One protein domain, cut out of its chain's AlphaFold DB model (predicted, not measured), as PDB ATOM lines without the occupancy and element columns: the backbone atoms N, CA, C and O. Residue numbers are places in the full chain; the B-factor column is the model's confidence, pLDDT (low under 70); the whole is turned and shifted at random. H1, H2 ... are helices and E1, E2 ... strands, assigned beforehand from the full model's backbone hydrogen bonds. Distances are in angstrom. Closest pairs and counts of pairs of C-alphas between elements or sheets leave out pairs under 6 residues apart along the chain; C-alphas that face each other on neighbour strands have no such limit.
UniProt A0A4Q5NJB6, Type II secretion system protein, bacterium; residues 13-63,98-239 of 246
ATOM      1  N   GLU A  13     141.266  10.039 123.113       89.06
ATOM      2  CA  GLU A  13     140.600   8.733 123.074       89.06
ATOM      3  C   GLU A  13     139.105   8.866 122.766       89.06
ATOM      4  O   GLU A  13     138.562   8.103 121.968       89.06
ATOM      5  N   LEU A  14     138.458   9.895 123.320       91.44
ATOM      6  CA  LEU A  14     137.052  10.187 123.056       91.44
ATOM      7  C   LEU A  14     136.822  10.599 121.591       91.44
ATOM      8  O   LEU A  14     135.890  10.118 120.953       91.44
ATOM      9  N   MET A  15     137.707  11.432 121.032       92.31
ATOM     10  CA  MET A  15     137.651  11.831 119.620       92.31
ATOM     11  C   MET A  15     137.931  10.656 118.677       92.31
ATOM     12  O   MET A  15     137.264  10.525 117.652       92.31
ATOM     13  N   LEU A  16     138.869   9.772 119.030       92.31
ATOM     14  CA  LEU A  16     139.171   8.573 118.247       92.31
ATOM     15  C   LEU A  16     138.000   7.581 118.261       92.31
ATOM     16  O   LEU A  16     137.629   7.055 117.212       92.31
ATOM     17  N   PHE A  17     137.363   7.378 119.415       94.88
ATOM     18  CA  PHE A  17     136.161   6.549 119.520       94.88
ATOM     19  C   PHE A  17     134.996   7.118 118.698       94.88
ATOM     20  O   PHE A  17     134.353   6.382 117.945       94.88
ATOM     21  N   LEU A  18     134.749   8.430 118.780       94.00
ATOM     22  CA  LEU A  18     133.724   9.104 117.978       94.00
ATOM     23  C   LEU A  18     134.020   9.025 116.475       94.00
ATOM     24  O   LEU A  18     133.114   8.773 115.686       94.00
ATOM     25  N   GLY A  19     135.286   9.167 116.074       94.94
ATOM     26  CA  GLY A  19     135.703   9.014 114.681       94.94
ATOM     27  C   GLY A  19     135.439   7.608 114.138       94.94
ATOM     28  O   GLY A  19     134.853   7.463 113.066       94.94
ATOM     29  N   ILE A  20     135.809   6.565 114.891       94.94
ATOM     30  CA  ILE A  20     135.598   5.167 114.476       94.94
ATOM     31  C   ILE A  20     134.107   4.823 114.443       94.94
ATOM     32  O   ILE A  20     133.633   4.248 113.465       94.94
ATOM     33  N   THR A  21     133.352   5.188 115.482       94.75
ATOM     34  CA  THR A  21     131.904   4.930 115.530       94.75
ATOM     35  C   THR A  21     131.154   5.679 114.430       94.75
ATOM     36  O   THR A  21     130.301   5.085 113.773       94.75
ATOM     37  N   GLY A  22     131.527   6.932 114.155       94.19
ATOM     38  CA  GLY A  22     130.988   7.711 113.039       94.19
ATOM     39  C   GLY A  22     131.303   7.091 111.675       94.19
ATOM     40  O   GLY A  22     130.411   6.970 110.836       94.19
ATOM     41  N   ALA A  23     132.539   6.630 111.461       93.06
ATOM     42  CA  ALA A  23     132.934   5.960 110.222       93.06
ATOM     43  C   ALA A  23     132.183   4.633 110.010       93.06
ATOM     44  O   ALA A  23     131.695   4.368 108.910       93.06
ATOM     45  N   LEU A  24     132.035   3.820 111.063       93.38
ATOM     46  CA  LEU A  24     131.259   2.578 111.010       93.38
ATOM     47  C   LEU A  24     129.783   2.850 110.709       93.38
ATOM     48  O   LEU A  24     129.191   2.166 109.877       93.38
ATOM     49  N   PHE A  25     129.196   3.871 111.335       93.62
ATOM     50  CA  PHE A  25     127.816   4.267 111.066       93.62
ATOM     51  C   PHE A  25     127.617   4.726 109.615       93.62
ATOM     52  O   PHE A  25     126.666   4.296 108.960       93.62
ATOM     53  N   ALA A  26     128.533   5.538 109.079       90.19
ATOM     54  CA  ALA A  26     128.488   5.968 107.683       90.19
ATOM     55  C   ALA A  26     128.579   4.775 106.712       90.19
ATOM     56  O   ALA A  26     127.797   4.691 105.764       90.19
ATOM     57  N   ALA A  27     129.475   3.820 106.977       86.50
ATOM     58  CA  ALA A  27     129.600   2.604 106.173       86.50
ATOM     59  C   ALA A  27     128.315   1.753 106.197       86.50
ATOM     60  O   ALA A  27     127.872   1.275 105.152       86.50
ATOM     61  N   LEU A  28     127.681   1.611 107.368       89.00
ATOM     62  CA  LEU A  28     126.400   0.911 107.499       89.00
ATOM     63  C   LEU A  28     125.288   1.606 106.709       89.00
ATOM     64  O   LEU A  28     124.550   0.937 105.989       89.00
ATOM     65  N   MET A  29     125.192   2.936 106.785       84.75
ATOM     66  CA  MET A  29     124.178   3.698 106.049       84.75
ATOM     67  C   MET A  29     124.314   3.544 104.531       84.75
ATOM     68  O   MET A  29     123.309   3.395 103.836       84.75
ATOM     69  N   ILE A  30     125.541   3.507 104.004       81.44
ATOM     70  CA  ILE A  30     125.776   3.229 102.580       81.44
ATOM     71  C   ILE A  30     125.297   1.812 102.226       81.44
ATOM     72  O   ILE A  30     124.587   1.629 101.236       81.44
ATOM     73  N   GLY A  31     125.625   0.812 103.052       75.44
ATOM     74  CA  GLY A  31     125.207  -0.576 102.831       75.44
ATOM     75  C   GLY A  31     123.689  -0.783 102.875       75.44
ATOM     76  O   GLY A  31     123.147  -1.551 102.078       75.44
ATOM     77  N   VAL A  32     122.983  -0.085 103.767       81.75
ATOM     78  CA  VAL A  32     121.516  -0.163 103.881       81.75
ATOM     79  C   VAL A  32     120.836   0.404 102.634       81.75
ATOM     80  O   VAL A  32     119.961  -0.256 102.078       81.75
ATOM     81  N   ASN A  33     121.280   1.563 102.138       79.00
ATOM     82  CA  ASN A  33     120.699   2.179 100.938       79.00
ATOM     83  C   ASN A  33     120.824   1.285  99.696       79.00
ATOM     84  O   ASN A  33     119.874   1.166  98.925       79.00
ATOM     85  N   VAL A  34     121.964   0.605  99.521       79.75
ATOM     86  CA  VAL A  34     122.138  -0.333  98.403       79.75
ATOM     87  C   VAL A  34     121.119  -1.465  98.491       79.75
ATOM     88  O   VAL A  34     120.442  -1.722  97.502       79.75
ATOM     89  N   ASN A  35     120.977  -2.109  99.657       81.19
ATOM     90  CA  ASN A  35     120.047  -3.227  99.850       81.19
ATOM     91  C   ASN A  35     118.585  -2.834  99.603       81.19
ATOM     92  O   ASN A  35     117.867  -3.578  98.933       81.19
ATOM     93  N   ILE A  36     118.172  -1.661 100.087       84.31
ATOM     94  CA  ILE A  36     116.823  -1.122  99.868       84.31
ATOM     95  C   ILE A  36     116.548  -0.980  98.368       84.31
ATOM     96  O   ILE A  36     115.554  -1.507  97.872       84.31
ATOM     97  N   ASN A  37     117.472  -0.377  97.615       82.38
ATOM     98  CA  ASN A  37     117.302  -0.210  96.171       82.38
ATOM     99  C   ASN A  37     117.235  -1.555  95.427       82.38
ATOM    100  O   ASN A  37     116.478  -1.684  94.466       82.38
ATOM    101  N   GLN A  38     117.966  -2.586  95.875       84.38
ATOM    102  CA  GLN A  38     117.847  -3.927  95.279       84.38
ATOM    103  C   GLN A  38     116.481  -4.559  95.539       84.38
ATOM    104  O   GLN A  38     115.954  -5.264  94.678       84.38
ATOM    105  N   GLN A  39     115.933  -4.350  96.735       87.06
ATOM    106  CA  GLN A  39     114.626  -4.873  97.096       87.06
ATOM    107  C   GLN A  39     113.528  -4.179  96.293       87.06
ATOM    108  O   GLN A  39     112.742  -4.865  95.647       87.06
ATOM    109  N   HIS A  40     113.554  -2.846  96.247       88.75
ATOM    110  CA  HIS A  40     112.642  -2.044  95.436       88.75
ATOM    111  C   HIS A  40     112.655  -2.497  93.974       88.75
ATOM    112  O   HIS A  40     111.616  -2.797  93.395       88.75
ATOM    113  N   TYR A  41     113.847  -2.678  93.406       88.88
ATOM    114  CA  TYR A  41     113.998  -3.173  92.044       88.88
ATOM    115  C   TYR A  41     113.309  -4.528  91.806       88.88
ATOM    116  O   TYR A  41     112.558  -4.703  90.844       88.88
ATOM    117  N   ARG A  42     113.547  -5.500  92.694       89.94
ATOM    118  CA  ARG A  42     112.932  -6.833  92.600       89.94
ATOM    119  C   ARG A  42     111.417  -6.765  92.748       89.94
ATOM    120  O   ARG A  42     110.712  -7.482  92.043       89.94
ATOM    121  N   GLU A  43     110.924  -5.916  93.640       91.44
ATOM    122  CA  GLU A  43     109.492  -5.698  93.832       91.44
ATOM    123  C   GLU A  43     108.846  -5.081  92.589       91.44
ATOM    124  O   GLU A  43     107.789  -5.557  92.186       91.44
ATOM    125  N   SER A  44     109.498  -4.137  91.902       92.12
ATOM    126  CA  SER A  44     109.001  -3.598  90.625       92.12
ATOM    127  C   SER A  44     108.892  -4.670  89.543       92.12
ATOM    128  O   SER A  44     107.878  -4.755  88.850       92.12
ATOM    129  N   VAL A  45     109.905  -5.536  89.421       93.62
ATOM    130  CA  VAL A  45     109.899  -6.658  88.464       93.62
ATOM    131  C   VAL A  45     108.773  -7.644  88.778       93.62
ATOM    132  O   VAL A  45     108.026  -8.041  87.880       93.62
ATOM    133  N   VAL A  46     108.636  -8.041  90.045       94.88
ATOM    134  CA  VAL A  46     107.599  -8.989  90.480       94.88
ATOM    135  C   VAL A  46     106.207  -8.380  90.330       94.88
ATOM    136  O   VAL A  46     105.334  -9.038  89.776       94.88
ATOM    137  N   SER A  47     106.011  -7.128  90.746       95.31
ATOM    138  CA  SER A  47     104.738  -6.411  90.625       95.31
ATOM    139  C   SER A  47     104.287  -6.335  89.168       95.31
ATOM    140  O   SER A  47     103.167  -6.734  88.843       95.31
ATOM    141  N   TYR A  48     105.187  -5.947  88.257       95.31
ATOM    142  CA  TYR A  48     104.862  -5.889  86.835       95.31
ATOM    143  C   TYR A  48     104.512  -7.270  86.254       95.31
ATOM    144  O   TYR A  48     103.519  -7.412  85.536       95.31
ATOM    145  N   LYS A  49     105.269  -8.313  86.613       95.88
ATOM    146  CA  LYS A  49     104.960  -9.698  86.228       95.88
ATOM    147  C   LYS A  49     103.573 -10.126  86.720       95.88
ATOM    148  O   LYS A  49     102.777 -10.639  85.935       95.88
ATOM    149  N   THR A  50     103.281  -9.900  87.998       96.25
ATOM    150  CA  THR A  50     102.003 -10.260  88.621       96.25
ATOM    151  C   THR A  50     100.839  -9.494  88.003       96.25
ATOM    152  O   THR A  50      99.779 -10.080  87.792       96.25
ATOM    153  N   LEU A  51     101.033  -8.224  87.638       95.81
ATOM    154  CA  LEU A  51     100.029  -7.443  86.917       95.81
ATOM    155  C   LEU A  51      99.676  -8.104  85.581       95.81
ATOM    156  O   LEU A  51      98.492  -8.296  85.305       95.81
ATOM    157  N   LEU A  52     100.679  -8.493  84.782       95.25
ATOM    158  CA  LEU A  52     100.462  -9.172  83.499       95.25
ATOM    159  C   LEU A  52      99.747 -10.516  83.678       95.25
ATOM    160  O   LEU A  52      98.772 -10.785  82.978       95.25
ATOM    161  N   GLU A  53     100.184 -11.341  84.632       94.94
ATOM    162  CA  GLU A  53      99.538 -12.622  84.961       94.94
ATOM    163  C   GLU A  53      98.081 -12.429  85.414       94.94
ATOM    164  O   GLU A  53      97.200 -13.199  85.022       94.94
ATOM    165  N   GLY A  54      97.804 -11.366  86.174       94.50
ATOM    166  CA  GLY A  54      96.459 -10.991  86.602       94.50
ATOM    167  C   GLY A  54      95.524 -10.694  85.429       94.50
ATOM    168  O   GLY A  54      94.384 -11.161  85.427       94.50
ATOM    169  N   GLN A  55      96.009 -10.018  84.380       94.00
ATOM    170  CA  GLN A  55      95.184  -9.725  83.200       94.00
ATOM    171  C   GLN A  55      94.725 -10.996  82.476       94.00
ATOM    172  O   GLN A  55      93.597 -11.046  81.994       94.00
ATOM    173  N   TYR A  56      95.543 -12.053  82.452       93.44
ATOM    174  CA  TYR A  56      95.111 -13.350  81.921       93.44
ATOM    175  C   TYR A  56      93.963 -13.951  82.733       93.44
ATOM    176  O   TYR A  56      93.019 -14.488  82.153       93.44
ATOM    177  N   SER A  57      94.028 -13.862  84.064       91.75
ATOM    178  CA  SER A  57      92.977 -14.382  84.946       91.75
ATOM    179  C   SER A  57      91.635 -13.682  84.715       91.75
ATOM    180  O   SER A  57      90.599 -14.348  84.671       91.75
ATOM    181  N   GLU A  58      91.652 -12.364  84.508       91.00
ATOM    182  CA  GLU A  58      90.445 -11.575  84.225       91.00
ATOM    183  C   GLU A  58      89.827 -11.908  82.853       91.00
ATOM    184  O   GLU A  58      88.609 -11.865  82.701       91.00
ATOM    185  N   VAL A  59      90.625 -12.313  81.855       90.94
ATOM    186  CA  VAL A  59      90.086 -12.778  80.558       90.94
ATOM    187  C   VAL A  59      89.519 -14.200  80.650       90.94
ATOM    188  O   VAL A  59      88.538 -14.522  79.977       90.94
ATOM    189  N   ILE A  60      90.109 -15.066  81.482       88.50
ATOM    190  CA  ILE A  60      89.595 -16.427  81.721       88.50
ATOM    191  C   ILE A  60      88.250 -16.376  82.453       88.50
ATOM    192  O   ILE A  60      87.340 -17.134  82.113       88.50
ATOM    193  N   ASN A  61      88.121 -15.472  83.426       87.06
ATOM    194  CA  ASN A  61      86.921 -15.289  84.240       87.06
ATOM    195  C   ASN A  61      86.322 -13.892  84.011       87.06
ATOM    196  O   ASN A  61      86.391 -13.049  84.910       87.06
ATOM    197  N   PRO A  62      85.738 -13.638  82.824       80.88
ATOM    198  CA  PRO A  62      85.237 -12.321  82.469       80.88
ATOM    199  C   PRO A  62      84.128 -11.887  83.426       80.88
ATOM    200  O   PRO A  62      83.177 -12.629  83.687       80.88
ATOM    201  N   ARG A  63      84.231 -10.654  83.916       76.19
ATOM    202  CA  ARG A  63      83.192 -10.008  84.719       76.19
ATOM    203  C   ARG A  63      82.522  -8.932  83.880       76.19
ATOM    204  O   ARG A  63      83.193  -8.122  83.251       76.19
ATOM    205  N   GLY A  98      87.953  -9.552  75.703       94.06
ATOM    206  CA  GLY A  98      89.128  -9.750  76.545       94.06
ATOM    207  C   GLY A  98      89.648  -8.457  77.139       94.06
ATOM    208  O   GLY A  98      88.856  -7.596  77.516       94.06
ATOM    209  N   ARG A  99      90.973  -8.326  77.237       94.75
ATOM    210  CA  ARG A  99      91.641  -7.180  77.863       94.75
ATOM    211  C   ARG A  99      92.865  -6.731  77.080       94.75
ATOM    212  O   ARG A  99      93.502  -7.517  76.378       94.75
ATOM    213  N   TYR A 100      93.198  -5.458  77.222       95.38
ATOM    214  CA  TYR A 100      94.423  -4.870  76.708       95.38
ATOM    215  C   TYR A 100      95.335  -4.438  77.850       95.38
ATOM    216  O   TYR A 100      94.881  -4.147  78.958       95.38
ATOM    217  N   VAL A 101      96.625  -4.374  77.548       95.81
ATOM    218  CA  VAL A 101      97.660  -3.787  78.396       95.81
ATOM    219  C   VAL A 101      98.494  -2.875  77.520       95.81
ATOM    220  O   VAL A 101      98.929  -3.290  76.448       95.81
ATOM    221  N   GLN A 102      98.737  -1.649  77.959       95.31
ATOM    222  CA  GLN A 102      99.656  -0.741  77.293       95.31
ATOM    223  C   GLN A 102     100.507   0.012  78.303       95.31
ATOM    224  O   GLN A 102     100.054   0.360  79.390       95.31
ATOM    225  N   VAL A 103     101.756   0.253  77.931       95.38
ATOM    226  CA  VAL A 103     102.681   1.079  78.697       95.38
ATOM    227  C   VAL A 103     102.594   2.516  78.187       95.38
ATOM    228  O   VAL A 103     102.717   2.759  76.985       95.38
ATOM    229  N   GLU A 104     102.381   3.446  79.113       91.50
ATOM    230  CA  GLU A 104     102.183   4.878  78.888       91.50
ATOM    231  C   GLU A 104     103.122   5.721  79.776       91.50
ATOM    232  O   GLU A 104     104.032   5.201  80.427       91.50
ATOM    233  N   ASP A 105     102.937   7.045  79.754       91.06
ATOM    234  CA  ASP A 105     103.702   8.045  80.518       91.06
ATOM    235  C   ASP A 105     105.225   7.830  80.487       91.06
ATOM    236  O   ASP A 105     105.919   7.786  81.504       91.06
ATOM    237  N   GLY A 106     105.766   7.606  79.288       89.56
ATOM    238  CA  GLY A 106     107.201   7.400  79.133       89.56
ATOM    239  C   GLY A 106     107.733   6.182  79.895       89.56
ATOM    240  O   GLY A 106     108.910   6.170  80.245       89.56
ATOM    241  N   GLY A 107     106.907   5.152  80.102       91.62
ATOM    242  CA  GLY A 107     107.311   3.881  80.698       91.62
ATOM    243  C   GLY A 107     106.999   3.762  82.185       91.62
ATOM    244  O   GLY A 107     107.348   2.749  82.782       91.62
ATOM    245  N   ARG A 108     106.383   4.776  82.800       93.69
ATOM    246  CA  ARG A 108     106.125   4.806  84.250       93.69
ATOM    247  C   ARG A 108     104.723   4.374  84.635       93.69
ATOM    248  O   ARG A 108     104.475   4.144  85.814       93.69
ATOM    249  N   GLN A 109     103.823   4.248  83.665       94.81
ATOM    250  CA  GLN A 109     102.447   3.854  83.913       94.81
ATOM    251  C   GLN A 109     102.029   2.727  82.976       94.81
ATOM    252  O   GLN A 109     102.439   2.661  81.818       94.81
ATOM    253  N   ILE A 110     101.207   1.825  83.495       95.81
ATOM    254  CA  ILE A 110     100.621   0.713  82.763       95.81
ATOM    255  C   ILE A 110      99.109   0.904  82.791       95.81
ATOM    256  O   ILE A 110      98.488   0.875  83.854       95.81
ATOM    257  N   GLU A 111      98.513   1.089  81.622       96.00
ATOM    258  CA  GLU A 111      97.068   1.116  81.460       96.00
ATOM    259  C   GLU A 111      96.570  -0.277  81.062       96.00
ATOM    260  O   GLU A 111      97.090  -0.913  80.142       96.00
ATOM    261  N   THR A 112      95.541  -0.750  81.754       95.69
ATOM    262  CA  THR A 112      94.822  -1.977  81.419       95.69
ATOM    263  C   THR A 112      93.347  -1.669  81.246       95.69
ATOM    264  O   THR A 112      92.807  -0.785  81.913       95.69
ATOM    265  N   GLY A 113      92.673  -2.403  80.371       93.12
ATOM    266  CA  GLY A 113      91.236  -2.239  80.227       93.12
ATOM    267  C   GLY A 113      90.577  -3.322  79.403       93.12
ATOM    268  O   GLY A 113      91.242  -4.159  78.794       93.12
ATOM    269  N   ASP A 114      89.249  -3.309  79.404       92.31
ATOM    270  CA  ASP A 114      88.459  -4.289  78.667       92.31
ATOM    271  C   ASP A 114      88.469  -4.012  77.159       92.31
ATOM    272  O   ASP A 114      88.489  -2.867  76.697       92.31
ATOM    273  N   VAL A 115      88.409  -5.090  76.385       92.19
ATOM    274  CA  VAL A 115      88.203  -5.070  74.939       92.19
ATOM    275  C   VAL A 115      86.810  -5.596  74.651       92.19
ATOM    276  O   VAL A 115      86.492  -6.748  74.956       92.19
ATOM    277  N   VAL A 116      85.990  -4.754  74.035       90.12
ATOM    278  CA  VAL A 116      84.627  -5.093  73.623       90.12
ATOM    279  C   VAL A 116      84.548  -5.220  72.110       90.12
ATOM    280  O   VAL A 116      85.328  -4.605  71.385       90.12
ATOM    281  N   GLY A 117      83.604  -6.018  71.639       89.19
ATOM    282  CA  GLY A 117      83.238  -6.131  70.236       89.19
ATOM    283  C   GLY A 117      81.730  -6.055  70.045       89.19
ATOM    284  O   GLY A 117      80.966  -6.054  71.013       89.19
ATOM    285  N   VAL A 118      81.329  -6.011  68.782       87.12
ATOM    286  CA  VAL A 118      79.934  -6.057  68.337       87.12
ATOM    287  C   VAL A 118      79.724  -7.366  67.593       87.12
ATOM    288  O   VAL A 118      80.546  -7.725  66.747       87.12
ATOM    289  N   GLU A 119      78.647  -8.087  67.894       84.31
ATOM    290  CA  GLU A 119      78.331  -9.307  67.152       84.31
ATOM    291  C   GLU A 119      78.010  -8.979  65.674       84.31
ATOM    292  O   GLU A 119      77.145  -8.144  65.397       84.31
ATOM    293  N   PRO A 120      78.698  -9.597  64.694       82.81
ATOM    294  CA  PRO A 120      78.431  -9.341  63.284       82.81
ATOM    295  C   PRO A 120      77.110  -9.986  62.846       82.81
ATOM    296  O   PRO A 120      76.809 -11.127  63.201       82.81
ATOM    297  N   ALA A 121      76.351  -9.295  61.990       71.88
ATOM    298  CA  ALA A 121      75.129  -9.839  61.405       71.88
ATOM    299  C   ALA A 121      75.446 -11.082  60.544       71.88
ATOM    300  O   ALA A 121      76.022 -10.967  59.462       71.88
ATOM    301  N   GLY A 122      75.076 -12.272  61.031       66.44
ATOM    302  CA  GLY A 122      75.299 -13.550  60.342       66.44
ATOM    303  C   GLY A 122      76.556 -14.311  60.783       66.44
ATOM    304  O   GLY A 122      77.263 -14.856  59.932       66.44
ATOM    305  N   SER A 123      76.842 -14.353  62.089       60.84
ATOM    306  CA  SER A 123      77.978 -15.071  62.677       60.84
ATOM    307  C   SER A 123      78.064 -16.531  62.183       60.84
ATOM    308  O   SER A 123      77.290 -17.409  62.549       60.84
ATOM    309  N   SER A 124      79.025 -16.801  61.294       58.78
ATOM    310  CA  SER A 124      79.322 -18.154  60.811       58.78
ATOM    311  C   SER A 124      80.356 -18.809  61.722       58.78
ATOM    312  O   SER A 124      81.466 -18.301  61.887       58.78
ATOM    313  N   THR A 125      80.017 -19.969  62.285       61.97
ATOM    314  CA  THR A 125      80.890 -20.761  63.169       61.97
ATOM    315  C   THR A 125      82.068 -21.419  62.443       61.97
ATOM    316  O   THR A 125      82.908 -22.044  63.080       61.97
ATOM    317  N   THR A 126      82.142 -21.302  61.113       64.56
ATOM    318  CA  THR A 126      83.149 -21.974  60.270       64.56
ATOM    319  C   THR A 126      84.388 -21.106  60.010       64.56
ATOM    320  O   THR A 126      85.306 -21.518  59.302       64.56
ATOM    321  N   VAL A 127      84.427 -19.886  60.547       76.25
ATOM    322  CA  VAL A 127      85.543 -18.951  60.365       76.25
ATOM    323  C   VAL A 127      86.619 -19.209  61.428       76.25
ATOM    324  O   VAL A 127      86.309 -19.395  62.602       76.25
ATOM    325  N   GLY A 128      87.895 -19.222  61.024       84.62
ATOM    326  CA  GLY A 128      89.018 -19.382  61.954       84.62
ATOM    327  C   GLY A 128      89.093 -18.254  62.993       84.62
ATOM    328  O   GLY A 128      88.681 -17.128  62.719       84.62
ATOM    329  N   ASP A 129      89.656 -18.542  64.169       87.44
ATOM    330  CA  ASP A 129      89.626 -17.644  65.338       87.44
ATOM    331  C   ASP A 129      90.101 -16.214  65.060       87.44
ATOM    332  O   ASP A 129      89.522 -15.263  65.577       87.44
ATOM    333  N   LEU A 130      91.149 -16.049  64.246       88.69
ATOM    334  CA  LEU A 130      91.703 -14.733  63.930       88.69
ATOM    335  C   LEU A 130      90.696 -13.871  63.158       88.69
ATOM    336  O   LEU A 130      90.464 -12.721  63.513       88.69
ATOM    337  N   ALA A 131      90.055 -14.455  62.144       88.81
ATOM    338  CA  ALA A 131      89.038 -13.777  61.349       88.81
ATOM    339  C   ALA A 131      87.727 -13.596  62.135       88.81
ATOM    340  O   ALA A 131      87.037 -12.594  61.965       88.81
ATOM    341  N   ALA A 132      87.399 -14.519  63.045       89.25
ATOM    342  CA  ALA A 132      86.296 -14.324  63.979       89.25
ATOM    343  C   ALA A 132      86.548 -13.107  64.885       89.25
ATOM    344  O   ALA A 132      85.674 -12.256  65.015       89.25
ATOM    345  N   LEU A 133      87.752 -12.971  65.450       91.19
ATOM    346  CA  LEU A 133      88.115 -11.827  66.289       91.19
ATOM    347  C   LEU A 133      88.060 -10.496  65.533       91.19
ATOM    348  O   LEU A 133      87.558  -9.522  66.083       91.19
ATOM    349  N   THR A 134      88.529 -10.431  64.283       90.56
ATOM    350  CA  THR A 134      88.464  -9.186  63.498       90.56
ATOM    351  C   THR A 134      87.038  -8.819  63.088       90.56
ATOM    352  O   THR A 134      86.703  -7.634  63.096       90.56
ATOM    353  N   ASN A 135      86.184  -9.804  62.784       89.56
ATOM    354  CA  ASN A 135      84.783  -9.578  62.406       89.56
ATOM    355  C   ASN A 135      83.943  -8.972  63.536       89.56
ATOM    356  O   ASN A 135      83.004  -8.234  63.256       89.56
ATOM    357  N   TYR A 136      84.296  -9.241  64.795       88.94
ATOM    358  CA  TYR A 136      83.648  -8.625  65.958       88.94
ATOM    359  C   TYR A 136      84.087  -7.166  66.200       88.94
ATOM    360  O   TYR A 136      83.670  -6.557  67.183       88.94
ATOM    361  N   ALA A 137      84.932  -6.600  65.327       89.69
ATOM    362  CA  ALA A 137      85.392  -5.210  65.365       89.69
ATOM    363  C   ALA A 137      85.855  -4.745  66.768       89.69
ATOM    364  O   ALA A 137      85.247  -3.848  67.349       89.69
ATOM    365  N   PRO A 138      86.925  -5.337  67.333       91.88
ATOM    366  CA  PRO A 138      87.350  -5.077  68.703       91.88
ATOM    367  C   PRO A 138      87.743  -3.614  68.940       91.88
ATOM    368  O   PRO A 138      88.435  -2.972  68.133       91.88
ATOM    369  N   ARG A 139      87.328  -3.101  70.100       90.81
ATOM    370  CA  ARG A 139      87.538  -1.728  70.568       90.81
ATOM    371  C   ARG A 139      87.898  -1.692  72.046       90.81
ATOM    372  O   ARG A 139      87.493  -2.549  72.827       90.81
ATOM    373  N   ARG A 140      88.647  -0.657  72.429       90.69
ATOM    374  CA  ARG A 140      88.940  -0.357  73.834       90.69
ATOM    375  C   ARG A 140      87.660   0.113  74.523       90.69
ATOM    376  O   ARG A 140      86.989   1.013  74.023       90.69
ATOM    377  N   SER A 141      87.339  -0.485  75.661       86.62
ATOM    378  CA  SER A 141      86.291   0.000  76.553       86.62
ATOM    379  C   SER A 141      86.774   1.238  77.305       86.62
ATOM    380  O   SER A 141      87.912   1.276  77.761       86.62
ATOM    381  N   GLN A 142      85.901   2.230  77.481       82.75
ATOM    382  CA  GLN A 142      86.182   3.418  78.302       82.75
ATOM    383  C   GLN A 142      85.699   3.274  79.755       82.75
ATOM    384  O   GLN A 142      85.943   4.148  80.579       82.75
ATOM    385  N   VAL A 143      84.995   2.185  80.074       78.69
ATOM    386  CA  VAL A 143      84.271   2.030  81.347       78.69
ATOM    387  C   VAL A 143      85.104   1.303  82.404       78.69
ATOM    388  O   VAL A 143      84.977   1.589  83.590       78.69
ATOM    389  N   ASN A 144      85.971   0.377  81.991       84.38
ATOM    390  CA  ASN A 144      86.800  -0.423  82.894       84.38
ATOM    391  C   ASN A 144      88.282  -0.245  82.566       84.38
ATOM    392  O   ASN A 144      88.962  -1.190  82.170       84.38
ATOM    393  N   VAL A 145      88.756   0.995  82.671       90.69
ATOM    394  CA  VAL A 145      90.163   1.346  82.465       90.69
ATOM    395  C   VAL A 145      90.818   1.538  83.825       90.69
ATOM    396  O   VAL A 145      90.332   2.301  84.657       90.69
ATOM    397  N   SER A 146      91.920   0.833  84.058       93.56
ATOM    398  CA  SER A 146      92.729   0.932  85.271       93.56
ATOM    399  C   SER A 146      94.150   1.325  84.908       93.56
ATOM    400  O   SER A 146      94.737   0.767  83.983       93.56
ATOM    401  N   ARG A 147      94.709   2.277  85.653       95.31
ATOM    402  CA  ARG A 147      96.096   2.715  85.505       95.31
ATOM    403  C   ARG A 147      96.879   2.336  86.745       95.31
ATOM    404  O   ARG A 147      96.404   2.529  87.861       95.31
ATOM    405  N   HIS A 148      98.060   1.790  86.518       94.69
ATOM    406  CA  HIS A 148      98.965   1.326  87.552       94.69
ATOM    407  C   HIS A 148     100.311   1.993  87.347       94.69
ATOM    408  O   HIS A 148     100.894   1.888  86.267       94.69
ATOM    409  N   ASP A 149     100.803   2.667  88.373       94.31
ATOM    410  CA  ASP A 149     102.151   3.210  88.336       94.31
ATOM    411  C   ASP A 149     103.152   2.069  88.513       94.31
ATOM    412  O   ASP A 149     102.917   1.100  89.240       94.31
ATOM    413  N   VAL A 150     104.275   2.162  87.811       92.00
ATOM    414  CA  VAL A 150     105.365   1.209  87.972       92.00
ATOM    415  C   VAL A 150     106.007   1.468  89.332       92.00
ATOM    416  O   VAL A 150     106.466   2.574  89.628       92.00
ATOM    417  N   GLU A 151     106.033   0.427  90.163       90.50
ATOM    418  CA  GLU A 151     106.509   0.521  91.541       90.50
ATOM    419  C   GLU A 151     107.922   1.104  91.628       90.50
ATOM    420  O   GLU A 151     108.777   0.891  90.755       90.50
ATOM    421  N   TRP A 152     108.170   1.824  92.722       88.44
ATOM    422  CA  TRP A 152     109.474   2.399  93.057       88.44
ATOM    423  C   TRP A 152     110.041   3.373  92.017       88.44
ATOM    424  O   TRP A 152     111.255   3.461  91.855       88.44
ATOM    425  N   GLN A 153     109.164   4.105  91.317       84.56
ATOM    426  CA  GLN A 153     109.549   5.082  90.285       84.56
ATOM    427  C   GLN A 153     110.400   4.459  89.163       84.56
ATOM    428  O   GLN A 153     111.169   5.144  88.486       84.56
ATOM    429  N   SER A 154     110.274   3.144  88.962       89.19
ATOM    430  CA  SER A 154     110.976   2.458  87.886       89.19
ATOM    431  C   SER A 154     110.340   2.797  86.539       89.19
ATOM    432  O   SER A 154     109.180   3.189  86.445       89.19
ATOM    433  N   THR A 155     111.114   2.646  85.470       92.19
ATOM    434  CA  THR A 155     110.652   2.890  84.102       92.19
ATOM    435  C   THR A 155     110.759   1.615  83.276       92.19
ATOM    436  O   THR A 155     111.761   0.899  83.338       92.19
ATOM    437  N   LEU A 156     109.731   1.340  82.480       93.00
ATOM    438  CA  LEU A 156     109.682   0.246  81.523       93.00
ATOM    439  C   LEU A 156     110.185   0.707  80.156       93.00
ATOM    440  O   LEU A 156     109.748   1.729  79.623       93.00
ATOM    441  N   ARG A 157     111.081  -0.077  79.559       92.56
ATOM    442  CA  ARG A 157     111.607   0.165  78.208       92.56
ATOM    443  C   ARG A 157     111.608  -1.123  77.407       92.56
ATOM    444  O   ARG A 157     111.991  -2.152  77.940       92.56
ATOM    445  N   THR A 158     111.200  -1.098  76.149       91.50
ATOM    446  CA  THR A 158     111.275  -2.261  75.266       91.50
ATOM    447  C   THR A 158     112.718  -2.721  75.131       91.50
ATOM    448  O   THR A 158     113.631  -1.906  75.012       91.50
ATOM    449  N   TYR A 159     112.913  -4.034  75.113       88.31
ATOM    450  CA  TYR A 159     114.235  -4.639  75.030       88.31
ATOM    451  C   TYR A 159     114.985  -4.247  73.751       88.31
ATOM    452  O   TYR A 159     116.111  -3.787  73.810       88.31
ATOM    453  N   ASP A 160     114.374  -4.365  72.572       82.69
ATOM    454  CA  ASP A 160     115.134  -4.168  71.330       82.69
ATOM    455  C   ASP A 160     115.344  -2.694  70.960       82.69
ATOM    456  O   ASP A 160     116.386  -2.327  70.420       82.69
ATOM    457  N   THR A 161     114.352  -1.841  71.225       84.44
ATOM    458  CA  THR A 161     114.353  -0.443  70.761       84.44
ATOM    459  C   THR A 161     114.607   0.569  71.871       84.44
ATOM    460  O   THR A 161     114.829   1.745  71.582       84.44
ATOM    461  N   GLY A 162     114.554   0.155  73.142       86.19
ATOM    462  CA  GLY A 162     114.635   1.058  74.289       86.19
ATOM    463  C   GLY A 162     113.485   2.069  74.357       86.19
ATOM    464  O   GLY A 162     113.599   3.060  75.087       86.19
ATOM    465  N   ALA A 163     112.416   1.848  73.586       89.62
ATOM    466  CA  ALA A 163     111.222   2.676  73.549       89.62
ATOM    467  C   ALA A 163     110.415   2.479  74.829       89.62
ATOM    468  O   ALA A 163     110.383   1.407  75.415       89.62
ATOM    469  N   THR A 164     109.714   3.509  75.260       92.38
ATOM    470  CA  THR A 164     108.922   3.478  76.494       92.38
ATOM    471  C   THR A 164     107.468   3.072  76.257       92.38
ATOM    472  O   THR A 164     106.600   3.315  77.087       92.38
ATOM    473  N   THR A 165     107.199   2.455  75.107       92.06
ATOM    474  CA  THR A 165     105.870   2.025  74.680       92.06
ATOM    475  C   THR A 165     105.881   0.537  74.401       92.06
ATOM    476  O   THR A 165     106.740   0.053  73.671       92.06
ATOM    477  N   GLY A 166     104.890  -0.178  74.905       92.56
ATOM    478  CA  GLY A 166     104.636  -1.566  74.546       92.56
ATOM    479  C   GLY A 166     103.174  -1.878  74.791       92.56
ATOM    480  O   GLY A 166     102.565  -1.295  75.688       92.56
ATOM    481  N   SER A 167     102.601  -2.759  73.983       94.38
ATOM    482  CA  SER A 167     101.199  -3.129  74.103       94.38
ATOM    483  C   SER A 167     100.968  -4.615  73.903       94.38
ATOM    484  O   SER A 167     101.681  -5.303  73.167       94.38
ATOM    485  N   PHE A 168      99.929  -5.099  74.570       93.56
ATOM    486  CA  PHE A 168      99.485  -6.476  74.537       93.56
ATOM    487  C   PHE A 168      97.960  -6.506  74.455       93.56
ATOM    488  O   PHE A 168      97.270  -5.735  75.122       93.56
ATOM    489  N   LEU A 169      97.435  -7.433  73.667       95.50
ATOM    490  CA  LEU A 169      96.019  -7.771  73.626       95.50
ATOM    491  C   LEU A 169      95.870  -9.228  74.030       95.50
ATOM    492  O   LEU A 169      96.539 -10.091  73.471       95.50
ATOM    493  N   ILE A 170      94.989  -9.500  74.983       95.38
ATOM    494  CA  ILE A 170      94.639 -10.845  75.427       95.38
ATOM    495  C   ILE A 170      93.155 -11.010  75.127       95.38
ATOM    496  O   ILE A 170      92.308 -10.442  75.810       95.38
ATOM    497  N   LEU A 171      92.847 -11.752  74.070       95.00
ATOM    498  CA  LEU A 171      91.495 -11.921  73.558       95.00
ATOM    499  C   LEU A 171      91.069 -13.380  73.647       95.00
ATOM    500  O   LEU A 171      91.871 -14.298  73.496       95.00
ATOM    501  N   ARG A 172      89.779 -13.595  73.847       92.81
ATOM    502  CA  ARG A 172      89.117 -14.884  73.768       92.81
ATOM    503  C   ARG A 172      88.334 -14.939  72.464       92.81
ATOM    504  O   ARG A 172      87.478 -14.096  72.212       92.81
ATOM    505  N   ALA A 173      88.636 -15.923  71.628       90.38
ATOM    506  CA  ALA A 173      87.924 -16.129  70.379       90.38
ATOM    507  C   ALA A 173      86.438 -16.425  70.669       90.38
ATOM    508  O   ALA A 173      86.155 -17.336  71.451       90.38
ATOM    509  N   PRO A 174      85.489 -15.701  70.051       86.75
ATOM    510  CA  PRO A 174      84.064 -15.852  70.351       86.75
ATOM    511  C   PRO A 174      83.492 -17.196  69.879       86.75
ATOM    512  O   PRO A 174      82.531 -17.692  70.455       86.75
ATOM    513  N   THR A 175      84.093 -17.814  68.858       86.25
ATOM    514  CA  THR A 175      83.629 -19.081  68.270       86.25
ATOM    515  C   THR A 175      84.165 -20.312  69.002       86.25
ATOM    516  O   THR A 175      83.405 -21.226  69.306       86.25
ATOM    517  N   SER A 176      85.468 -20.354  69.292       87.94
ATOM    518  CA  SER A 176      86.125 -21.509  69.926       87.94
ATOM    519  C   SER A 176      86.322 -21.366  71.436       87.94
ATOM    520  O   SER A 176      86.629 -22.344  72.117       87.94
ATOM    521  N   GLY A 177      86.199 -20.152  71.975       86.94
ATOM    522  CA  GLY A 177      86.509 -19.845  73.368       86.94
ATOM    523  C   GLY A 177      88.002 -19.889  73.706       86.94
ATOM    524  O   GLY A 177      88.337 -19.736  74.883       86.94
ATOM    525  N   LEU A 178      88.886 -20.096  72.721       90.56
ATOM    526  CA  LEU A 178      90.336 -20.156  72.910       90.56
ATOM    527  C   LEU A 178      90.925 -18.772  73.169       90.56
ATOM    528  O   LEU A 178      90.531 -17.787  72.549       90.56
ATOM    529  N   LEU A 179      91.932 -18.712  74.038       92.56
ATOM    530  CA  LEU A 179      92.713 -17.499  74.241       92.56
ATOM    531  C   LEU A 179      93.698 -17.281  73.081       92.56
ATOM    532  O   LEU A 179      94.293 -18.217  72.532       92.56
ATOM    533  N   ARG A 180      93.864 -16.017  72.710       94.06
ATOM    534  CA  ARG A 180      94.791 -15.506  71.704       94.06
ATOM    535  C   ARG A 180      95.439 -14.256  72.273       94.06
ATOM    536  O   ARG A 180      94.749 -13.358  72.747       94.06
ATOM    537  N   VAL A 181      96.762 -14.215  72.239       95.56
ATOM    538  CA  VAL A 181      97.537 -13.076  72.722       95.56
ATOM    539  C   VAL A 181      98.197 -12.431  71.521       95.56
ATOM    540  O   VAL A 181      98.629 -13.136  70.616       95.56
ATOM    541  N   PHE A 182      98.279 -11.110  71.509       95.88
ATOM    542  CA  PHE A 182      98.982 -10.341  70.493       95.88
ATOM    543  C   PHE A 182      99.889  -9.346  71.202       95.88
ATOM    544  O   PHE A 182      99.448  -8.687  72.140       95.88
ATOM    545  N   GLY A 183     101.146  -9.237  70.779       94.38
ATOM    546  CA  GLY A 183     102.100  -8.280  71.344       94.38
ATOM    547  C   GLY A 183     102.647  -7.325  70.286       94.38
ATOM    548  O   GLY A 183     102.874  -7.728  69.143       94.38
ATOM    549  N   SER A 184     102.894  -6.077  70.676       93.50
ATOM    550  CA  SER A 184     103.590  -5.070  69.874       93.50
ATOM    551  C   SER A 184     104.532  -4.232  70.745       93.50
ATOM    552  O   SER A 184     104.230  -3.920  71.896       93.50
ATOM    553  N   SER A 185     105.674  -3.824  70.190       90.50
ATOM    554  CA  SER A 185     106.614  -2.881  70.819       90.50
ATOM    555  C   SER A 185     106.218  -1.410  70.611       90.50
ATOM    556  O   SER A 185     107.034  -0.506  70.772       90.50
ATOM    557  N   SER A 186     104.990  -1.160  70.162       90.81
ATOM    558  CA  SER A 186     104.419   0.169  69.948       90.81
ATOM    559  C   SER A 186     103.162   0.347  70.797       90.81
ATOM    560  O   SER A 186     102.646  -0.617  71.369       90.81
ATOM    561  N   ALA A 187     102.669   1.583  70.885       90.94
ATOM    562  CA  ALA A 187     101.380   1.871  71.510       90.94
ATOM    563  C   ALA A 187     100.236   1.106  70.820       90.94
ATOM    564  O   ALA A 187     100.360   0.714  69.654       90.94
ATOM    565  N   LEU A 188      99.121   0.910  71.533       92.69
ATOM    566  CA  LEU A 188      97.944   0.277  70.943       92.69
ATOM    567  C   LEU A 188      97.451   1.089  69.738       92.69
ATOM    568  O   LEU A 188      97.301   2.311  69.845       92.69
ATOM    569  N   PRO A 189      97.158   0.437  68.600       92.19
ATOM    570  CA  PRO A 189      96.554   1.124  67.470       92.19
ATOM    571  C   PRO A 189      95.146   1.611  67.824       92.19
ATOM    572  O   PRO A 189      94.457   1.039  68.673       92.19
ATOM    573  N   ALA A 190      94.686   2.656  67.132       86.56
ATOM    574  CA  ALA A 190      93.321   3.158  67.293       86.56
ATOM    575  C   ALA A 190      92.278   2.069  66.977       86.56
ATOM    576  O   ALA A 190      91.296   1.923  67.705       86.56
ATOM    577  N   ASN A 191      92.533   1.269  65.935       87.94
ATOM    578  CA  ASN A 191      91.769   0.069  65.627       87.94
ATOM    579  C   ASN A 191      92.515  -1.163  66.138       87.94
ATOM    580  O   ASN A 191      93.559  -1.523  65.604       87.94
ATOM    581  N   LEU A 192      91.951  -1.863  67.126       92.44
ATOM    582  CA  LEU A 192      92.599  -3.057  67.680       92.44
ATOM    583  C   LEU A 192      92.758  -4.183  66.649       92.44
ATOM    584  O   LEU A 192      93.702  -4.960  66.747       92.44
ATOM    585  N   SER A 193      91.894  -4.230  65.629       91.62
ATOM    586  CA  SER A 193      92.005  -5.168  64.506       91.62
ATOM    587  C   SER A 193      93.352  -5.098  63.781       91.62
ATOM    588  O   SER A 193      93.814  -6.125  63.297       91.62
ATOM    589  N   ASP A 194      94.021  -3.940  63.765       92.38
ATOM    590  CA  ASP A 194      95.325  -3.768  63.104       92.38
ATOM    591  C   ASP A 194      96.440  -4.558  63.815       92.38
ATOM    592  O   ASP A 194      97.466  -4.893  63.223       92.38
ATOM    593  N   MET A 195      96.233  -4.889  65.092       94.06
ATOM    594  CA  MET A 195      97.149  -5.692  65.900       94.06
ATOM    595  C   MET A 195      96.797  -7.188  65.887       94.06
ATOM    596  O   MET A 195      97.600  -8.014  66.318       94.06
ATOM    597  N   ILE A 196      95.627  -7.568  65.361       94.38
ATOM    598  CA  ILE A 196      95.151  -8.957  65.298       94.38
ATOM    599  C   ILE A 196      95.713  -9.607  64.031       94.38
ATOM    600  O   ILE A 196      95.049  -9.755  63.009       94.38
ATOM    601  N   THR A 197      96.992  -9.971  64.097       93.81
ATOM    602  CA  THR A 197      97.737 -10.579  62.986       93.81
ATOM    603  C   THR A 197      98.513 -11.806  63.452       93.81
ATOM    604  O   THR A 197      98.889 -11.906  64.620       93.81
ATOM    605  N   ASP A 198      98.825 -12.726  62.535       91.81
ATOM    606  CA  ASP A 198      99.669 -13.890  62.842       91.81
ATOM    607  C   ASP A 198     101.068 -13.503  63.342       91.81
ATOM    608  O   ASP A 198     101.658 -14.213  64.158       91.81
ATOM    609  N   ALA A 199     101.608 -12.379  62.860       93.06
ATOM    610  CA  ALA A 199     102.900 -11.863  63.301       93.06
ATOM    611  C   ALA A 199     102.841 -11.413  64.766       93.06
ATOM    612  O   ALA A 199     103.679 -11.815  65.571       93.06
ATOM    613  N   ALA A 200     101.812 -10.643  65.133       93.62
ATOM    614  CA  ALA A 200     101.605 -10.206  66.509       93.62
ATOM    615  C   ALA A 200     101.233 -11.371  67.444       93.62
ATOM    616  O   ALA A 200     101.615 -11.351  68.609       93.62
ATOM    617  N   ALA A 201     100.561 -12.411  66.939       93.19
ATOM    618  CA  ALA A 201     100.234 -13.620  67.703       93.19
ATOM    619  C   ALA A 201     101.455 -14.493  68.037       93.19
ATOM    620  O   ALA A 201     101.397 -15.358  68.907       93.19
ATOM    621  N   LYS A 202     102.567 -14.290  67.328       93.50
ATOM    622  CA  LYS A 202     103.839 -14.996  67.543       93.50
ATOM    623  C   LYS A 202     104.920 -14.072  68.091       93.50
ATOM    624  O   LYS A 202     106.065 -14.498  68.237       93.50
ATOM    625  N   SER A 203     104.581 -12.813  68.359       93.06
ATOM    626  CA  SER A 203     105.547 -11.842  68.835       93.06
ATOM    627  C   SER A 203     105.939 -12.133  70.279       93.06
ATOM    628  O   SER A 203     105.211 -12.740  71.072       93.06
ATOM    629  N   ARG A 204     107.142 -11.691  70.617       92.56
ATOM    630  CA  ARG A 204     107.668 -11.744  71.968       92.56
ATOM    631  C   ARG A 204     108.054 -10.330  72.337       92.56
ATOM    632  O   ARG A 204     109.005  -9.789  71.785       92.56
ATOM    633  N   VAL A 205     107.268  -9.724  73.215       91.75
ATOM    634  CA  VAL A 205     107.491  -8.345  73.644       91.75
ATOM    635  C   VAL A 205     108.073  -8.389  75.042       91.75
ATOM    636  O   VAL A 205     107.471  -8.937  75.965       91.75
ATOM    637  N   GLU A 206     109.276  -7.845  75.166       93.69
ATOM    638  CA  GLU A 206     110.061  -7.794  76.393       93.69
ATOM    639  C   GLU A 206     110.240  -6.340  76.815       93.69
ATOM    640  O   GLU A 206     110.621  -5.502  75.997       93.69
ATOM    641  N   MET A 207     109.989  -6.052  78.091       92.75
ATOM    642  CA  MET A 207     110.206  -4.745  78.701       92.75
ATOM    643  C   MET A 207     111.266  -4.869  79.800       92.75
ATOM    644  O   MET A 207     111.077  -5.589  80.781       92.75
ATOM    645  N   CYS A 208     112.384  -4.174  79.643       92.75
ATOM    646  CA  CYS A 208     113.371  -3.919  80.682       92.75
ATOM    647  C   CYS A 208     112.734  -3.109  81.813       92.75
ATOM    648  O   CYS A 208     112.108  -2.078  81.553       92.75
ATOM    649  N   VAL A 209     112.948  -3.533  83.057       92.00
ATOM    650  CA  VAL A 209     112.648  -2.719  84.238       92.00
ATOM    651  C   VAL A 209     113.919  -1.966  84.605       92.00
ATOM    652  O   VAL A 209     114.947  -2.590  84.884       92.00
ATOM    653  N   VAL A 210     113.860  -0.637  84.586       87.56
ATOM    654  CA  VAL A 210     114.983   0.250  84.910       87.56
ATOM    655  C   VAL A 210     114.663   0.983  86.210       87.56
ATOM    656  O   VAL A 210     113.725   1.775  86.248       87.56
ATOM    657  N   GLY A 211     115.419   0.693  87.271       80.00
ATOM    658  CA  GLY A 211     115.281   1.356  88.570       80.00
ATOM    659  C   GLY A 211     116.113   2.634  88.670       80.00
ATOM    660  O   GLY A 211     117.123   2.787  87.976       80.00
ATOM    661  N   ASP A 212     115.707   3.536  89.562       66.44
ATOM    662  CA  ASP A 212     116.440   4.768  89.844       66.44
ATOM    663  C   ASP A 212     117.654   4.450  90.743       66.44
ATOM    664  O   ASP A 212     117.514   3.962  91.865       66.44
ATOM    665  N   GLY A 213     118.875   4.635  90.229       61.81
ATOM    666  CA  GLY A 213     120.115   4.283  90.941       61.81
ATOM    667  C   GLY A 213     120.684   2.904  90.582       61.81
ATOM    668  O   GLY A 213     120.778   2.000  91.412       61.81
ATOM    669  N   ASN A 214     121.130   2.764  89.332       54.22
ATOM    670  CA  ASN A 214     121.629   1.522  88.738       54.22
ATOM    671  C   ASN A 214     123.057   1.146  89.209       54.22
ATOM    672  O   ASN A 214     123.999   1.045  88.421       54.22
ATOM    673  N   VAL A 215     123.264   0.970  90.519       56.06
ATOM    674  CA  VAL A 215     124.582   0.623  91.081       56.06
ATOM    675  C   VAL A 215     124.767  -0.897  91.096       56.06
ATOM    676  O   VAL A 215     124.553  -1.571  92.100       56.06
ATOM    677  N   GLY A 216     125.187  -1.450  89.957       62.00
ATOM    678  CA  GLY A 216     125.790  -2.787  89.876       62.00
ATOM    679  C   GLY A 216     124.845  -3.991  89.977       62.00
ATOM    680  O   GLY A 216     125.347  -5.120  90.044       62.00
ATOM    681  N   LEU A 217     123.528  -3.786  89.948       66.56
ATOM    682  CA  LEU A 217     122.533  -4.858  89.865       66.56
ATOM    683  C   LEU A 217     122.438  -5.443  88.448       66.56
ATOM    684  O   LEU A 217     122.711  -4.735  87.478       66.56
ATOM    685  N   PRO A 218     122.087  -6.734  88.302       71.12
ATOM    686  CA  PRO A 218     121.724  -7.277  87.003       71.12
ATOM    687  C   PRO A 218     120.350  -6.735  86.595       71.12
ATOM    688  O   PRO A 218     119.375  -6.893  87.333       71.12
ATOM    689  N   THR A 219     120.276  -6.106  85.424       83.50
ATOM    690  CA  THR A 219     119.006  -5.666  84.843       83.50
ATOM    691  C   THR A 219     118.143  -6.888  84.523       83.50
ATOM    692  O   THR A 219     118.643  -7.941  84.139       83.50
ATOM    693  N   GLN A 220     116.836  -6.777  84.692       90.69
ATOM    694  CA  GLN A 220     115.844  -7.804  84.422       90.69
ATOM    695  C   GLN A 220     114.810  -7.249  83.447       90.69
ATOM    696  O   GLN A 220     114.405  -6.086  83.532       90.69
ATOM    697  N   SER A 221     114.378  -8.096  82.519       92.56
ATOM    698  CA  SER A 221     113.234  -7.834  81.659       92.56
ATOM    699  C   SER A 221     112.072  -8.744  82.036       92.56
ATOM    700  O   SER A 221     112.249  -9.894  82.449       92.56
ATOM    701  N   VAL A 222     110.866  -8.212  81.890       95.06
ATOM    702  CA  VAL A 222     109.618  -8.964  81.965       95.06
ATOM    703  C   VAL A 222     108.989  -8.911  80.586       95.06
ATOM    704  O   VAL A 222     108.879  -7.840  79.987       95.06
ATOM    705  N   GLY A 223     108.589 -10.060  80.062       92.75
ATOM    706  CA  GLY A 223     108.002 -10.131  78.735       92.75
ATOM    707  C   GLY A 223     106.851 -11.106  78.642       92.75
ATOM    708  O   GLY A 223     106.637 -11.945  79.518       92.75
ATOM    709  N   VAL A 224     106.121 -10.984  77.539       94.75
ATOM    710  CA  VAL A 224     105.027 -11.878  77.175       94.75
ATOM    711  C   VAL A 224     105.366 -12.542  75.852       94.75
ATOM    712  O   VAL A 224     105.715 -11.882  74.870       94.75
ATOM    713  N   ASN A 225     105.263 -13.865  75.829       95.00
ATOM    714  CA  ASN A 225     105.297 -14.649  74.609       95.00
ATOM    715  C   ASN A 225     103.864 -14.835  74.103       95.00
ATOM    716  O   ASN A 225     103.118 -15.640  74.660       95.00
ATOM    717  N   ALA A 226     103.498 -14.115  73.041       93.88
ATOM    718  CA  ALA A 226     102.144 -14.135  72.497       93.88
ATOM    719  C   ALA A 226     101.724 -15.524  71.968       93.88
ATOM    720  O   ALA A 226     100.538 -15.852  71.945       93.88
ATOM    721  N   ALA A 227     102.692 -16.388  71.637       93.06
ATOM    722  CA  ALA A 227     102.413 -17.752  71.197       93.06
ATOM    723  C   ALA A 227     101.869 -18.658  72.320       93.06
ATOM    724  O   ALA A 227     101.357 -19.743  72.041       93.06
ATOM    725  N   ILE A 228     101.987 -18.245  73.588       92.50
ATOM    726  CA  ILE A 228     101.513 -19.000  74.749       92.50
ATOM    727  C   ILE A 228     100.254 -18.324  75.290       92.50
ATOM    728  O   ILE A 228     100.304 -17.290  75.950       92.50
ATOM    729  N   ALA A 229      99.107 -18.946  75.032       85.25
ATOM    730  CA  ALA A 229      97.790 -18.427  75.381       85.25
ATOM    731  C   ALA A 229      97.414 -18.680  76.858       85.25
ATOM    732  O   ALA A 229      96.442 -19.373  77.155       85.25
ATOM    733  N   GLY A 230      98.207 -18.150  77.792       88.31
ATOM    734  CA  GLY A 230      97.943 -18.239  79.230       88.31
ATOM    735  C   GLY A 230      99.003 -17.541  80.091       88.31
ATOM    736  O   GLY A 230     100.017 -17.091  79.557       88.31
ATOM    737  N   PRO A 231      98.823 -17.500  81.428       89.25
ATOM    738  CA  PRO A 231      99.735 -16.803  82.345       89.25
ATOM    739  C   PRO A 231     101.192 -17.276  82.246       89.25
ATOM    740  O   PRO A 231     102.113 -16.482  82.380       89.25
ATOM    741  N   ASN A 232     101.409 -18.554  81.911       90.31
ATOM    742  CA  ASN A 232     102.742 -19.131  81.683       90.31
ATOM    743  C   ASN A 232     103.487 -18.517  80.481       90.31
ATOM    744  O   ASN A 232     104.670 -18.790  80.285       90.31
ATOM    745  N   GLY A 233     102.804 -17.724  79.649       90.69
ATOM    746  CA  GLY A 233     103.417 -16.924  78.594       90.69
ATOM    747  C   GLY A 233     104.179 -15.709  79.120       90.69
ATOM    748  O   GLY A 233     104.988 -15.149  78.379       90.69
ATOM    749  N   VAL A 234     103.958 -15.317  80.380       95.06
ATOM    750  CA  VAL A 234     104.712 -14.263  81.067       95.06
ATOM    751  C   VAL A 234     106.006 -14.850  81.627       95.06
ATOM    752  O   VAL A 234     106.000 -15.856  82.336       95.06
ATOM    753  N   PHE A 235     107.137 -14.215  81.335       94.12
ATOM    754  CA  PHE A 235     108.448 -14.660  81.806       94.12
ATOM    755  C   PHE A 235     109.285 -13.489  82.316       94.12
ATOM    756  O   PHE A 235     109.099 -12.341  81.918       94.12
ATOM    757  N   VAL A 236     110.251 -13.816  83.172       94.56
ATOM    758  CA  VAL A 236     111.289 -12.894  83.635       94.56
ATOM    759  C   VAL A 236     112.627 -13.401  83.125       94.56
ATOM    760  O   VAL A 236     112.914 -14.597  83.215       94.56
ATOM    761  N   LYS A 237     113.443 -12.501  82.586       92.06
ATOM    762  CA  LYS A 237     114.784 -12.802  82.095       92.06
ATOM    763  C   LYS A 237     115.782 -11.870  82.770       92.06
ATOM    764  O   LYS A 237     115.612 -10.657  82.760       92.06
ATOM    765  N   THR A 238     116.837 -12.442  83.336       88.81
ATOM    766  CA  THR A 238     117.991 -11.664  83.790       88.81
ATOM    767  C   THR A 238     118.852 -11.316  82.580       88.81
ATOM    768  O   THR A 238     119.154 -12.187  81.765       88.81
ATOM    769  N   ILE A 239     119.204 -10.043  82.451       84.88
ATOM    770  CA  ILE A 239     120.013  -9.491  81.371       84.88
ATOM    771  C   ILE A 239     121.461  -9.393  81.849       84.88
ATOM    772  O   ILE A 239     121.744  -8.897  82.943       84.88
TER     773      ILE A 239
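AT A GLANCE: This is residues 13 to 63 and 98 to 239 of the 246 residues of the protein "Type II secretion system protein" of bacterium (UniProt A0A4Q5NJB6). One very long helix, H1, makes the length of this model: its residues 13 to 33 stick out as a bare arm, and its last part packs along two strongly twisted sheets that are partly face to face. Three small helices, H2, H3 and H4, sit by the larger sheet. The printed part has 193 residues, with four named helices and nine named strands in the order H1 E1 E2 H2 E3 E4 E5 E6 H3 H4 E7 E8 E9, a mixed class of helices and strands. Both sheets are antiparallel, in the orders E3 E2 E1 E5 E6 and E4 E7 E8 E9. The whole is loose, with a radius of gyration of the C-alphas of 21.8 A and spans of 93 by 30 by 25 A.

IN THESE COORDINATES: H1, residues 13 to 60, begins at C-alpha 13 at (140.600, 8.733, 123.074) and is 70.3 A long from first to last C-alpha. After the cut, E1, residues 98 to 104, starts at C-alpha 98 at (89.128, -9.750, 76.545) and is 19.7 A long. E2, residues 109 to 118, is 29.1 A long, and H2, residues 129 to 135, follows it. E3, residues 139 to 149, is 23.5 A long and bends by 86 degrees at residue 143. E4 holds residues 155 to 158, E5 residues 167 to 172 and E6 residues 179 to 184. H3, residues 192 to 195, and H4, residues 198 to 201, have four residues each. E7, residues 204 to 210, is 19.1 A long, and E8, residues 220 to 225, is 15.9 A long. E9, residues 234 to 238, ends at C-alpha 238 at (117.991, -11.664, 83.790).

HOW THE PARTS SIT: H1 is on the sheet E3 E2 E1 E5 E6 at a height over the sheet of 13.3 A, in two layers, a helix on one face of a sheet. It lies over E1 and, only just, over E5, on which 3 of its C-alphas fall. It runs along the strands, at 0 degrees to E1 on the local plane; the closest C-alphas of the two, Val 59 and Gly 98, are 5.1 A apart. H1 is also on the sheet E4 E7 E8 E9, again in two layers, at a height of 11.5 A. There it lies over E8 and runs along it, at 4 degrees on the local plane, with the closest C-alphas, Lys 49 and Val 222, 6.4 A apart. In the larger sheet N 100 and O 113 of the hairpin E1 and E2 are 2.8 A apart, N 110 and O 148 of E2 and E3 2.8 A, N 99 and O 170 of E1 and E5 2.9 A, and N 169 and O 182 of the hairpin E5 and E6 2.8 A. E7, E8 and E9 form a meander, each strand the antiparallel neighbour of the one before, with N 207 and O 222 at 2.8 A and N 221 and O 237 at 2.9 A; N 155 of E4 and O 210 of E7 are 2.9 A apart. The two sheets form a sandwich, two sheets face to face, the facing parts 9.5 A centre to centre and their best planes 14 degrees apart. The closest C-alphas of E6 and E7, Gly 183 and Val 205, are 5.9 A apart. H4 stands at the level of the larger sheet, H3 only grazes that sheet, and H2 is on it. H2 and H3 are close but not clearly touching, with the C-alphas of Thr 134 and Ser 193, their closest, 5.4 A apart. Every O i to N i+4 pair is within hydrogen-bond range in H2, and 43 of 44 are in H1; H3 and H4 are too short for such a pair.

THE WHOLE: The two C-alphas farthest apart, those of Glu 13 and Gly 122, are 93.3 A apart. Without residues 13 to 33, which stand free, the body spans 62 by 29 by 26 A. Residues 64 to 97 are not printed, and C-alphas 63 and 98 are 10.1 A apart across the cut. Of the links printed whole, none is long. The mean pLDDT of the printed part is 88.8; residues 122 to 126 and 212 to 217 are under 70.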